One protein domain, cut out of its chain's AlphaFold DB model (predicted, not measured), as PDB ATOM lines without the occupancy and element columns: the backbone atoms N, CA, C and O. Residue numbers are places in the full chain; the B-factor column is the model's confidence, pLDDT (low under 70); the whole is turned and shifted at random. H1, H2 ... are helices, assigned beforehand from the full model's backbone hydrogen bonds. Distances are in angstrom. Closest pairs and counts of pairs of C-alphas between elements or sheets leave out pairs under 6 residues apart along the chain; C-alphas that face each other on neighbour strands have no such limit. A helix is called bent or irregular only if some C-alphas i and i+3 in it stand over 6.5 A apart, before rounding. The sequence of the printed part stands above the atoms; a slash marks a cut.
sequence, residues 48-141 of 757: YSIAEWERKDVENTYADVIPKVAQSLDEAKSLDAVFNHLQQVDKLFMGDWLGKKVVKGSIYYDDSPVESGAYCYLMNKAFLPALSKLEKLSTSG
ATOM      1  N   TYR A  48     229.534 170.005 276.375       76.75
ATOM      2  CA  TYR A  48     228.151 169.556 276.536       76.75
ATOM      3  C   TYR A  48     227.666 168.926 275.229       76.75
ATOM      4  O   TYR A  48     227.759 169.556 274.170       76.75
ATOM      5  N   SER A  49     227.169 167.692 275.280       74.12
ATOM      6  CA  SER A  49     226.676 166.985 274.098       74.12
ATOM      7  C   SER A  49     225.430 167.661 273.527       74.12
ATOM      8  O   SER A  49     224.562 168.123 274.260       74.12
ATOM      9  N   ILE A  50     225.353 167.717 272.197       73.56
ATOM     10  CA  ILE A  50     224.191 168.211 271.452       73.56
ATOM     11  C   ILE A  50     223.813 167.112 270.475       73.56
ATOM     12  O   ILE A  50     224.672 166.702 269.675       73.56
ATOM     13  N   ALA A  51     222.558 166.664 270.534       71.25
ATOM     14  CA  ALA A  51     222.035 165.668 269.617       71.25
ATOM     15  C   ALA A  51     222.204 166.148 268.169       71.25
ATOM     16  O   ALA A  51     221.982 167.317 267.844       71.25
ATOM     17  N   GLU A  52     222.646 165.255 267.287       73.38
ATOM     18  CA  GLU A  52     223.022 165.632 265.921       73.38
ATOM     19  C   GLU A  52     221.847 166.237 265.137       73.38
ATOM     20  O   GLU A  52     222.039 167.175 264.362       73.38
ATOM     21  N   TRP A  53     220.627 165.764 265.407       68.94
ATOM     22  CA  TRP A  53     219.403 166.266 264.787       68.94
ATOM     23  C   TRP A  53     219.023 167.683 265.255       68.94
ATOM     24  O   TRP A  53     218.555 168.471 264.439       68.94
ATOM     25  N   GLU A  54     219.293 168.055 266.512       74.88
ATOM     26  CA  GLU A  54     219.055 169.417 267.022       74.88
ATOM     27  C   GLU A  54     220.126 170.409 266.577       74.88
ATOM     28  O   GLU A  54     219.869 171.609 266.445       74.88
ATOM     29  N   ARG A  55     221.354 169.920 266.362       80.31
ATOM     30  CA  ARG A  55     222.534 170.765 266.159       80.31
ATOM     31  C   ARG A  55     222.325 171.783 265.046       80.31
ATOM     32  O   ARG A  55     222.617 172.957 265.244       80.31
ATOM     33  N   LYS A  56     221.795 171.353 263.900       82.12
ATOM     34  CA  LYS A  56     221.600 172.226 262.736       82.12
ATOM     35  C   LYS A  56     220.561 173.318 262.999       82.12
ATOM     36  O   LYS A  56     220.771 174.464 262.612       82.12
ATOM     37  N   ASP A  57     219.463 172.980 263.666       78.88
ATOM     38  CA  ASP A  57     218.383 173.928 263.950       78.88
ATOM     39  C   ASP A  57     218.804 174.953 265.002       78.88
ATOM     40  O   ASP A  57     218.547 176.153 264.855       78.88
ATOM     41  N   VAL A  58     219.540 174.508 266.020       82.06
ATOM     42  CA  VAL A  58     220.135 175.385 267.030       82.06
ATOM     43  C   VAL A  58     221.199 176.290 266.406       82.06
ATOM     44  O   VAL A  58     221.167 177.503 266.609       82.06
ATOM     45  N   GLU A  59     222.108 175.743 265.597       86.06
ATOM     46  CA  GLU A  59     223.124 176.528 264.888       86.06
ATOM     47  C   GLU A  59     222.486 177.593 263.995       86.06
ATOM     48  O   GLU A  59     222.905 178.747 264.048       86.06
ATOM     49  N   ASN A  60     221.433 177.249 263.250       83.94
ATOM     50  CA  ASN A  60     220.687 178.208 262.438       83.94
ATOM     51  C   ASN A  60     220.014 179.289 263.295       83.94
ATOM     52  O   ASN A  60     220.069 180.468 262.948       83.94
ATOM     53  N   THR A  61     219.416 178.909 264.429       82.88
ATOM     54  CA  THR A  61     218.732 179.837 265.349       82.88
ATOM     55  C   THR A  61     219.685 180.901 265.894       82.88
ATOM     56  O   THR A  61     219.311 182.068 266.023       82.88
ATOM     57  N   TYR A  62     220.932 180.524 266.188       85.12
ATOM     58  CA  TYR A  62     221.927 181.422 266.776       85.12
ATOM     59  C   TYR A  62     223.015 181.893 265.794       85.12
ATOM     60  O   TYR A  62     223.945 182.588 266.220       85.12
ATOM     61  N   ALA A  63     222.897 181.586 264.496       87.00
ATOM     62  CA  ALA A  63     223.905 181.870 263.467       87.00
ATOM     63  C   ALA A  63     224.313 183.353 263.407       87.00
ATOM     64  O   ALA A  63     225.490 183.673 263.260       87.00
ATOM     65  N   ASP A  64     223.356 184.264 263.604       84.94
ATOM     66  CA  ASP A  64     223.594 185.713 263.572       84.94
ATOM     67  C   ASP A  64     224.068 186.300 264.910       84.94
ATOM     68  O   ASP A  64     224.470 187.473 264.975       84.94
ATOM     69  N   VAL A  65     223.967 185.526 265.994       87.75
ATOM     70  CA  VAL A  65     224.231 185.969 267.369       87.75
ATOM     71  C   VAL A  65     225.588 185.468 267.847       87.75
ATOM     72  O   VAL A  65     226.389 186.286 268.294       87.75
ATOM     73  N   ILE A  66     225.902 184.174 267.694       91.44
ATOM     74  CA  ILE A  66     227.165 183.596 268.189       91.44
ATOM     75  C   ILE A  66     228.411 184.311 267.664       91.44
ATOM     76  O   ILE A  66     229.280 184.602 268.485       91.44
ATOM     77  N   PRO A  67     228.537 184.673 266.371       92.75
ATOM     78  CA  PRO A  67     229.711 185.410 265.907       92.75
ATOM     79  C   PRO A  67     229.903 186.747 266.636       92.75
ATOM     80  O   PRO A  67     231.029 187.131 266.935       92.75
ATOM     81  N   LYS A  68     228.804 187.432 266.989       91.94
ATOM     82  CA  LYS A  68     228.842 188.693 267.749       91.94
ATOM     83  C   LYS A  68     229.187 188.467 269.217       91.94
ATOM     84  O   LYS A  68     229.887 189.286 269.804       91.94
ATOM     85  N   VAL A  69     228.708 187.370 269.804       90.81
ATOM     86  CA  VAL A  69     229.096 186.942 271.156       90.81
ATOM     87  C   VAL A  69     230.600 186.668 271.186       90.81
ATOM     88  O   VAL A  69     231.309 187.268 271.987       90.81
ATOM     89  N   ALA A  70     231.109 185.857 270.258       91.94
ATOM     90  CA  ALA A  70     232.534 185.553 270.148       91.94
ATOM     91  C   ALA A  70     233.380 186.824 269.959       91.94
ATOM     92  O   ALA A  70     234.340 187.031 270.698       91.94
ATOM     93  N   GLN A  71     232.974 187.721 269.055       92.88
ATOM     94  CA  GLN A  71     233.646 189.005 268.855       92.88
ATOM     95  C   GLN A  71     233.658 189.857 270.137       92.88
ATOM     96  O   GLN A  71     234.706 190.368 270.530       92.88
ATOM     97  N   SER A  72     232.515 189.986 270.820       93.94
ATOM     98  CA  SER A  72     232.418 190.726 272.084       93.94
ATOM     99  C   SER A  72     233.335 190.139 273.157       93.94
ATOM    100  O   SER A  72     233.978 190.891 273.895       93.94
ATOM    101  N   LEU A  73     233.428 188.809 273.235       95.31
ATOM    102  CA  LEU A  73     234.343 188.156 274.154       95.31
ATOM    103  C   LEU A  73     235.790 188.460 273.775       95.31
ATOM    104  O   LEU A  73     236.568 188.805 274.658       95.31
ATOM    105  N   ASP A  74     236.168 188.381 272.498       93.12
ATOM    106  CA  ASP A  74     237.525 188.670 272.020       93.12
ATOM    107  C   ASP A  74     237.969 190.102 272.342       93.12
ATOM    108  O   ASP A  74     239.113 190.313 272.781       93.12
ATOM    109  N   GLU A  75     237.054 191.061 272.210       93.38
ATOM    110  CA  GLU A  75     237.235 192.477 272.542       93.38
ATOM    111  C   GLU A  75     237.336 192.737 274.056       93.38
ATOM    112  O   GLU A  75     237.994 193.694 274.466       93.38
ATOM    113  N   ALA A  76     236.782 191.870 274.910       93.50
ATOM    114  CA  ALA A  76     236.887 191.999 276.364       93.50
ATOM    115  C   ALA A  76     238.329 191.753 276.852       93.50
ATOM    116  O   ALA A  76     238.754 190.612 277.038       93.50
ATOM    117  N   LYS A  77     239.119 192.820 277.033       91.44
ATOM    118  CA  LYS A  77     240.532 192.742 277.465       91.44
ATOM    119  C   LYS A  77     240.754 192.905 278.977       91.44
ATOM    120  O   LYS A  77     241.886 192.760 279.424       91.44
ATOM    121  N   SER A  78     239.713 193.200 279.755       91.62
ATOM    122  CA  SER A  78     239.782 193.368 281.214       91.62
ATOM    123  C   SER A  78     238.806 192.439 281.937       91.62
ATOM    124  O   SER A  78     237.829 191.985 281.342       91.62
ATOM    125  N   LEU A  79     239.040 192.198 283.233       90.88
ATOM    126  CA  LEU A  79     238.132 191.411 284.076       90.88
ATOM    127  C   LEU A  79     236.714 191.998 284.071       90.88
ATOM    128  O   LEU A  79     235.754 191.263 283.866       90.88
ATOM    129  N   ASP A  80     236.577 193.323 284.194       92.31
ATOM    130  CA  ASP A  80     235.272 193.997 284.134       92.31
ATOM    131  C   ASP A  80     234.553 193.775 282.806       92.31
ATOM    132  O   ASP A  80     233.351 193.520 282.787       92.31
ATOM    133  N   ALA A  81     235.284 193.828 281.691       93.31
ATOM    134  CA  ALA A  81     234.702 193.573 280.382       93.31
ATOM    135  C   ALA A  81     234.229 192.116 280.246       93.31
ATOM    136  O   ALA A  81     233.171 191.879 279.668       93.31
ATOM    137  N   VAL A  82     234.965 191.149 280.810       93.69
ATOM    138  CA  VAL A  82     234.567 189.732 280.799       93.69
ATOM    139  C   VAL A  82     233.366 189.477 281.715       93.69
ATOM    140  O   VAL A  82     232.444 188.778 281.306       93.69
ATOM    141  N   PHE A  83     233.298 190.089 282.901       92.75
ATOM    142  CA  PHE A  83     232.108 190.007 283.763       92.75
ATOM    143  C   PHE A  83     230.871 190.623 283.102       92.75
ATOM    144  O   PHE A  83     229.796 190.025 283.126       92.75
ATOM    145  N   ASN A  84     231.016 191.785 282.460       91.94
ATOM    146  CA  ASN A  84     229.929 192.391 281.693       91.94
ATOM    147  C   ASN A  84     229.488 191.478 280.544       91.94
ATOM    148  O   ASN A  84     228.293 191.352 280.290       91.94
ATOM    149  N   HIS A  85     230.435 190.817 279.870       92.94
ATOM    150  CA  HIS A  85     230.135 189.836 278.833       92.94
ATOM    151  C   HIS A  85     229.353 188.636 279.391       92.94
ATOM    152  O   HIS A  85     228.320 188.286 278.827       92.94
ATOM    153  N   LEU A  86     229.771 188.062 280.527       90.75
ATOM    154  CA  LEU A  86     229.052 186.973 281.206       90.75
ATOM    155  C   LEU A  86     227.598 187.358 281.528       90.75
ATOM    156  O   LEU A  86     226.686 186.604 281.203       90.75
ATOM    157  N   GLN A  87     227.361 188.572 282.038       89.06
ATOM    158  CA  GLN A  87     226.000 189.076 282.282       89.06
ATOM    159  C   GLN A  87     225.149 189.151 281.006       89.06
ATOM    160  O   GLN A  87     223.940 188.930 281.054       89.06
ATOM    161  N   GLN A  88     225.747 189.479 279.853       88.44
ATOM    162  CA  GLN A  88     225.024 189.456 278.575       88.44
ATOM    163  C   GLN A  88     224.760 188.024 278.101       88.44
ATOM    164  O   GLN A  88     223.701 187.760 277.539       88.44
ATOM    165  N   VAL A  89     225.689 187.095 278.343       88.44
ATOM    166  CA  VAL A  89     225.492 185.673 278.033       88.44
ATOM    167  C   VAL A  89     224.341 185.098 278.858       88.44
ATOM    168  O   VAL A  89     223.523 184.365 278.313       88.44
ATOM    169  N   ASP A  90     224.181 185.488 280.123       84.31
ATOM    170  CA  ASP A  90     223.036 185.037 280.925       84.31
ATOM    171  C   ASP A  90     221.689 185.542 280.386       84.31
ATOM    172  O   ASP A  90     220.717 184.785 280.357       84.31
ATOM    173  N   LYS A  91     221.639 186.763 279.841       83.94
ATOM    174  CA  LYS A  91     220.453 187.254 279.116       83.94
ATOM    175  C   LYS A  91     220.189 186.470 277.830       83.94
ATOM    176  O   LYS A  91     219.031 186.277 277.459       83.94
ATOM    177  N   LEU A  92     221.232 185.947 277.181       84.31
ATOM    178  CA  LEU A  92     221.083 185.135 275.971       84.31
ATOM    179  C   LEU A  92     220.367 183.813 276.254       84.31
ATOM    180  O   LEU A  92     219.550 183.386 275.437       84.31
ATOM    181  N   PHE A  93     220.574 183.214 277.429       79.38
ATOM    182  CA  PHE A  93     219.785 182.057 277.872       79.38
ATOM    183  C   PHE A  93     218.291 182.399 278.052       79.38
ATOM    184  O   PHE A  93     217.427 181.545 277.849       79.38
ATOM    185  N   MET A  94     217.963 183.665 278.328       76.25
ATOM    186  CA  MET A  94     216.589 184.191 278.344       76.25
ATOM    187  C   MET A  94     216.077 184.607 276.950       76.25
ATOM    188  O   MET A  94     214.939 185.052 276.815       76.25
ATOM    189  N   GLY A  95     216.879 184.422 275.897       76.06
ATOM    190  CA  GLY A  95     216.537 184.785 274.521       76.06
ATOM    191  C   GLY A  95     216.795 186.252 274.174       76.06
ATOM    192  O   GLY A  95     216.167 186.763 273.248       76.06
ATOM    193  N   ASP A  96     217.691 186.942 274.883       76.81
ATOM    194  CA  ASP A  96     218.053 188.339 274.616       76.81
ATOM    195  C   ASP A  96     219.574 188.528 274.498       76.81
ATOM    196  O   ASP A  96     220.332 188.160 275.389       76.81
ATOM    197  N   TRP A  97     220.028 189.160 273.414       79.94
ATOM    198  CA  TRP A  97     221.397 189.661 273.292       79.94
ATOM    199  C   TRP A  97     221.404 191.153 272.967       79.94
ATOM    200  O   TRP A  97     221.024 191.561 271.865       79.94
ATOM    201  N   LEU A  98     221.884 191.977 273.907       75.75
ATOM    202  CA  LEU A  98     221.977 193.438 273.767       75.75
ATOM    203  C   LEU A  98     220.637 194.110 273.387       75.75
ATOM    204  O   LEU A  98     220.608 195.048 272.588       75.75
ATOM    205  N   GLY A  99     219.519 193.628 273.939       72.62
ATOM    206  CA  GLY A  99     218.173 194.149 273.687       72.62
ATOM    207  C   GLY A  99     217.524 193.614 272.406       72.62
ATOM    208  O   GLY A  99     216.425 194.043 272.049       72.62
ATOM    209  N   LYS A 100     218.185 192.695 271.689       72.00
ATOM    210  CA  LYS A 100     217.608 191.991 270.541       72.00
ATOM    211  C   LYS A 100     217.069 190.644 270.997       72.00
ATOM    212  O   LYS A 100     217.836 189.750 271.350       72.00
ATOM    213  N   LYS A 101     215.747 190.484 270.901       75.25
ATOM    214  CA  LYS A 101     215.094 189.192 271.115       75.25
ATOM    215  C   LYS A 101     215.522 188.208 270.030       75.25
ATOM    216  O   LYS A 101     215.291 188.447 268.845       75.25
ATOM    217  N   VAL A 102     216.113 187.099 270.449       72.75
ATOM    218  CA  VAL A 102     216.324 185.925 269.607       72.75
ATOM    219  C   VAL A 102     214.982 185.210 269.530       72.75
ATOM    220  O   VAL A 102     214.421 184.826 270.557       72.75
ATOM    221  N   VAL A 103     214.414 185.103 268.327       59.59
ATOM    222  CA  VAL A 103     213.146 184.396 268.130       59.59
ATOM    223  C   VAL A 103     213.400 182.932 268.466       59.59
ATOM    224  O   VAL A 103     214.049 182.226 267.699       59.59
ATOM    225  N   LYS A 104     212.919 182.483 269.630       58.25
ATOM    226  CA  LYS A 104     212.886 181.058 269.944       58.25
ATOM    227  C   LYS A 104     211.989 180.413 268.888       58.25
ATOM    228  O   LYS A 104     210.787 180.674 268.865       58.25
ATOM    229  N   GLY A 105     212.567 179.593 268.004       50.38
ATOM    230  CA  GLY A 105     211.787 178.543 267.351       50.38
ATOM    231  C   GLY A 105     211.019 177.803 268.444       50.38
ATOM    232  O   GLY A 105     211.503 177.733 269.574       50.38
ATOM    233  N   SER A 106     209.797 177.367 268.159       39.28
ATOM    234  CA  SER A 106     208.890 176.709 269.104       39.28
ATOM    235  C   SER A 106     209.501 175.427 269.684       39.28
ATOM    236  O   SER A 106     209.159 174.326 269.268       39.28
ATOM    237  N   ILE A 107     210.432 175.571 270.614       43.69
ATOM    238  CA  ILE A 107     211.022 174.499 271.395       43.69
ATOM    239  C   ILE A 107     210.276 174.593 272.720       43.69
ATOM    240  O   ILE A 107     210.522 175.495 273.524       43.69
ATOM    241  N   TYR A 108     209.241 173.768 272.854       38.88
ATOM    242  CA  TYR A 108     208.543 173.571 274.118       38.88
ATOM    243  C   TYR A 108     209.536 172.910 275.079       38.88
ATOM    244  O   TYR A 108     210.119 171.886 274.742       38.88
ATOM    245  N   TYR A 109     209.771 173.533 276.231       45.56
ATOM    246  CA  TYR A 109     210.683 173.032 277.256       45.56
ATOM    247  C   TYR A 109     209.844 172.476 278.401       45.56
ATOM    248  O   TYR A 109     209.450 173.239 279.278       45.56
ATOM    249  N   ASP A 110     209.532 171.182 278.349       35.56
ATOM    250  CA  ASP A 110     208.925 170.457 279.478       35.56
ATOM    251  C   ASP A 110     209.922 169.476 280.138       35.56
ATOM    252  O   ASP A 110     209.631 168.923 281.194       35.56
ATOM    253  N   ASP A 111     211.130 169.326 279.571       41.69
ATOM    254  CA  ASP A 111     212.157 168.373 280.012       41.69
ATOM    255  C   ASP A 111     213.506 169.049 280.366       41.69
ATOM    256  O   ASP A 111     213.737 170.239 280.122       41.69
ATOM    257  N   SER A 112     214.384 168.285 281.023       48.69
ATOM    258  CA  SER A 112     215.618 168.714 281.701       48.69
ATOM    259  C   SER A 112     216.550 169.583 280.825       48.69
ATOM    260  O   SER A 112     216.846 169.243 279.686       48.69
ATOM    261  N   PRO A 113     217.138 170.685 281.336       52.09
ATOM    262  CA  PRO A 113     217.879 171.660 280.520       52.09
ATOM    263  C   PRO A 113     219.182 171.148 279.885       52.09
ATOM    264  O   PRO A 113     219.691 171.778 278.962       52.09
ATOM    265  N   VAL A 114     219.738 170.022 280.344       51.84
ATOM    266  CA  VAL A 114     220.874 169.352 279.668       51.84
ATOM    267  C   VAL A 114     220.465 168.621 278.390       51.84
ATOM    268  O   VAL A 114     221.332 168.308 277.580       51.84
ATOM    269  N   GLU A 115     219.172 168.388 278.196       54.38
ATOM    270  CA  GLU A 115     218.616 167.782 276.986       54.38
ATOM    271  C   GLU A 115     218.280 168.851 275.938       54.38
ATOM    272  O   GLU A 115     218.054 168.535 274.778       54.38
ATOM    273  N   SER A 116     218.322 170.140 276.305       71.62
ATOM    274  CA  SER A 116     218.167 171.228 275.343       71.62
ATOM    275  C   SER A 116     219.441 171.424 274.523       71.62
ATOM    276  O   SER A 116     220.433 171.985 275.008       71.62
ATOM    277  N   GLY A 117     219.378 171.113 273.226       74.44
ATOM    278  CA  GLY A 117     220.447 171.444 272.287       74.44
ATOM    279  C   GLY A 117     220.822 172.930 272.295       74.44
ATOM    280  O   GLY A 117     222.003 173.264 272.210       74.44
ATOM    281  N   ALA A 118     219.848 173.833 272.475       78.62
ATOM    282  CA  ALA A 118     220.082 175.277 272.581       78.62
ATOM    283  C   ALA A 118     220.899 175.652 273.825       78.62
ATOM    284  O   ALA A 118     221.872 176.404 273.721       78.62
ATOM    285  N   TYR A 119     220.547 175.104 274.990       82.19
ATOM    286  CA  TYR A 119     221.297 175.319 276.224       82.19
ATOM    287  C   TYR A 119     222.735 174.800 276.099       82.19
ATOM    288  O   TYR A 119     223.685 175.551 276.329       82.19
ATOM    289  N   CYS A 120     222.908 173.546 275.668       81.75
ATOM    290  CA  CYS A 120     224.219 172.920 275.491       81.75
ATOM    291  C   CYS A 120     225.086 173.688 274.483       81.75
ATOM    292  O   CYS A 120     226.282 173.903 274.705       81.75
ATOM    293  N   TYR A 121     224.484 174.185 273.402       86.50
ATOM    294  CA  TYR A 121     225.165 175.029 272.426       86.50
ATOM    295  C   TYR A 121     225.639 176.359 273.018       86.50
ATOM    296  O   TYR A 121     226.808 176.716 272.848       86.50
ATOM    297  N   LEU A 122     224.787 177.069 273.762       87.94
ATOM    298  CA  LEU A 122     225.158 178.325 274.423       87.94
ATOM    299  C   LEU A 122     226.232 178.122 275.501       87.94
ATOM    300  O   LEU A 122     227.167 178.924 275.587       87.94
ATOM    301  N   MET A 123     226.168 177.030 276.267       88.25
ATOM    302  CA  MET A 123     227.228 176.662 277.211       88.25
ATOM    303  C   MET A 123     228.577 176.529 276.499       88.25
ATOM    304  O   MET A 123     229.550 177.180 276.881       88.25
ATOM    305  N   ASN A 124     228.620 175.752 275.414       89.25
ATOM    306  CA  ASN A 124     229.843 175.481 274.661       89.25
ATOM    307  C   ASN A 124     230.390 176.702 273.904       89.25
ATOM    308  O   ASN A 124     231.606 176.848 273.774       89.25
ATOM    309  N   LYS A 125     229.517 177.545 273.341       91.81
ATOM    310  CA  LYS A 125     229.912 178.623 272.414       91.81
ATOM    311  C   LYS A 125     230.008 180.004 273.050       91.81
ATOM    312  O   LYS A 125     230.652 180.867 272.461       91.81
ATOM    313  N   ALA A 126     229.403 180.217 274.216       91.94
ATOM    314  CA  ALA A 126     229.365 181.523 274.870       91.94
ATOM    315  C   ALA A 126     229.892 181.465 276.309       91.94
ATOM    316  O   ALA A 126     230.875 182.127 276.636       91.94
ATOM    317  N   PHE A 127     229.278 180.636 277.156       92.12
ATOM    318  CA  PHE A 127     229.529 180.661 278.598       92.12
ATOM    319  C   PHE A 127     230.909 180.103 278.985       92.12
ATOM    320  O   PHE A 127     231.712 180.818 279.584       92.12
ATOM    321  N   LEU A 128     231.232 178.864 278.589       92.75
ATOM    322  CA  LEU A 128     232.525 178.236 278.898       92.75
ATOM    323  C   LEU A 128     233.726 179.012 278.320       92.75
ATOM    324  O   LEU A 128     234.715 179.190 279.036       92.75
ATOM    325  N   PRO A 129     233.681 179.538 277.074       94.88
ATOM    326  CA  PRO A 129     234.739 180.415 276.574       94.88
ATOM    327  C   PRO A 129     234.954 181.664 277.436       94.88
ATOM    328  O   PRO A 129     236.103 182.060 277.660       94.88
ATOM    329  N   ALA A 130     233.876 182.275 277.938       94.81
ATOM    330  CA  ALA A 130     233.966 183.453 278.793       94.81
ATOM    331  C   ALA A 130     234.609 183.130 280.150       94.81
ATOM    332  O   ALA A 130     235.508 183.858 280.577       94.81
ATOM    333  N   LEU A 131     234.242 182.003 280.771       94.19
ATOM    334  CA  LEU A 131     234.897 181.509 281.987       94.19
ATOM    335  C   LEU A 131     236.378 181.202 281.760       94.19
ATOM    336  O   LEU A 131     237.225 181.700 282.496       94.19
ATOM    337  N   SER A 132     236.722 180.496 280.680       93.50
ATOM    338  CA  SER A 132     238.124 180.210 280.347       93.50
ATOM    339  C   SER A 132     238.945 181.490 280.150       93.50
ATOM    340  O   SER A 132     240.119 181.558 280.522       93.50
ATOM    341  N   LYS A 133     238.345 182.536 279.568       94.50
ATOM    342  CA  LYS A 133     239.007 183.835 279.432       94.50
ATOM    343  C   LYS A 133     239.179 184.529 280.783       94.50
ATOM    344  O   LYS A 133     240.246 185.093 281.026       94.50
ATOM    345  N   LEU A 134     238.169 184.470 281.651       94.19
ATOM    346  CA  LEU A 134     238.244 184.997 283.012       94.19
ATOM    347  C   LEU A 134     239.369 184.317 283.803       94.19
ATOM    348  O   LEU A 134     240.202 185.009 284.387       94.19
ATOM    349  N   GLU A 135     239.446 182.987 283.761       93.62
ATOM    350  CA  GLU A 135     240.496 182.191 284.407       93.62
ATOM    351  C   GLU A 135     241.893 182.613 283.934       93.62
ATOM    352  O   GLU A 135     242.767 182.907 284.750       93.62
ATOM    353  N   LYS A 136     242.103 182.726 282.617       91.88
ATOM    354  CA  LYS A 136     243.393 183.142 282.033       91.88
ATOM    355  C   LYS A 136     243.820 184.546 282.450       91.88
ATOM    356  O   LYS A 136     244.993 184.763 282.723       91.88
ATOM    357  N   LEU A 137     242.888 185.499 282.483       90.19
ATOM    358  CA  LEU A 137     243.193 186.869 282.911       90.19
ATOM    359  C   LEU A 137     243.475 186.948 284.416       90.19
ATOM    360  O   LEU A 137     244.265 187.783 284.852       90.19
ATOM    361  N   SER A 138     242.841 186.078 285.203       90.94
ATOM    362  CA  SER A 138     242.942 186.095 286.663       90.94
ATOM    363  C   SER A 138     244.191 185.376 287.170       90.94
ATOM    364  O   SER A 138     244.823 185.850 288.110       90.94
ATOM    365  N   THR A 139     244.589 184.263 286.549       81.50
ATOM    366  CA  THR A 139     245.730 183.446 287.008       81.50
ATOM    367  C   THR A 139     247.079 184.159 286.896       81.50
ATOM    368  O   THR A 139     247.988 183.841 287.656       81.50
ATOM    369  N   SER A 140     247.204 185.172 286.031       79.38
ATOM    370  CA  SER A 140     248.384 186.049 285.958       79.38
ATOM    371  C   SER A 140     248.399 187.199 286.980       79.38
ATOM    372  O   SER A 140     249.380 187.939 287.043       79.38
ATOM    373  N   GLY A 141     247.314 187.393 287.738       81.75
ATOM    374  CA  GLY A 141     247.166 188.466 288.727       81.75
ATOM    375  C   GLY A 141     247.779 188.141 290.094       81.75
ATOM    376  O   GLY A 141     248.187 187.011 290.372       81.75
TER     377      GLY A 141
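What this domain is: This is residues 48 to 141 of the 757 residues of an uncharacterized protein of candidate division WWE3 bacterium (UniProt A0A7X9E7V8). What shape is it? Hairpin H2 and H3 packs along bent H4 as a bundle, with H1 crosswise at one end. What makes it? The 94 printed residues include four named helices, H1 to H4 in order; the class is all helix. It is compact, with radius of gyration of the C-alphas 13.8 A and spans of 43 by 27 by 20 A.

Where its parts are: Which come first? H1, residues 52 to 62, begins at (223.022, 165.632, 265.921) and is only just irregular, C-alphas 53 and 56 being 6.7 A apart. H2 is residues 66 to 75, H3 79 to 93. Which is last? H4, residues 117 to 139, is one helix by its hydrogen bonds but bent, C-alphas 125 and 128 being 7.0 A apart. Arm H4a is 117 to 125; H4b, 128 to 139, ends at (245.730, 183.446, 287.008).

How they stand to each other: What touches what? H1 touches H4a at a steep tilt of 67 degrees, closest C-alphas Val 58 and Ala 118, 5.6 A. H2 and H3 form a hairpin; H3 touches H4b, opposite ways, closest C-alphas Val 82 and Leu 134, 6.4 A. Are the backbones in range? Every O i to N i+4 pair is within hydrogen-bond range in H2, H3, H4a and H4b, and 5 of 7 in H1.

The domain as a whole: Is it cut? The printed part has no cut; the link H3 to H4, 23 residues, is long. Where is pLDDT under 70? At residues 53 and 103 to 115.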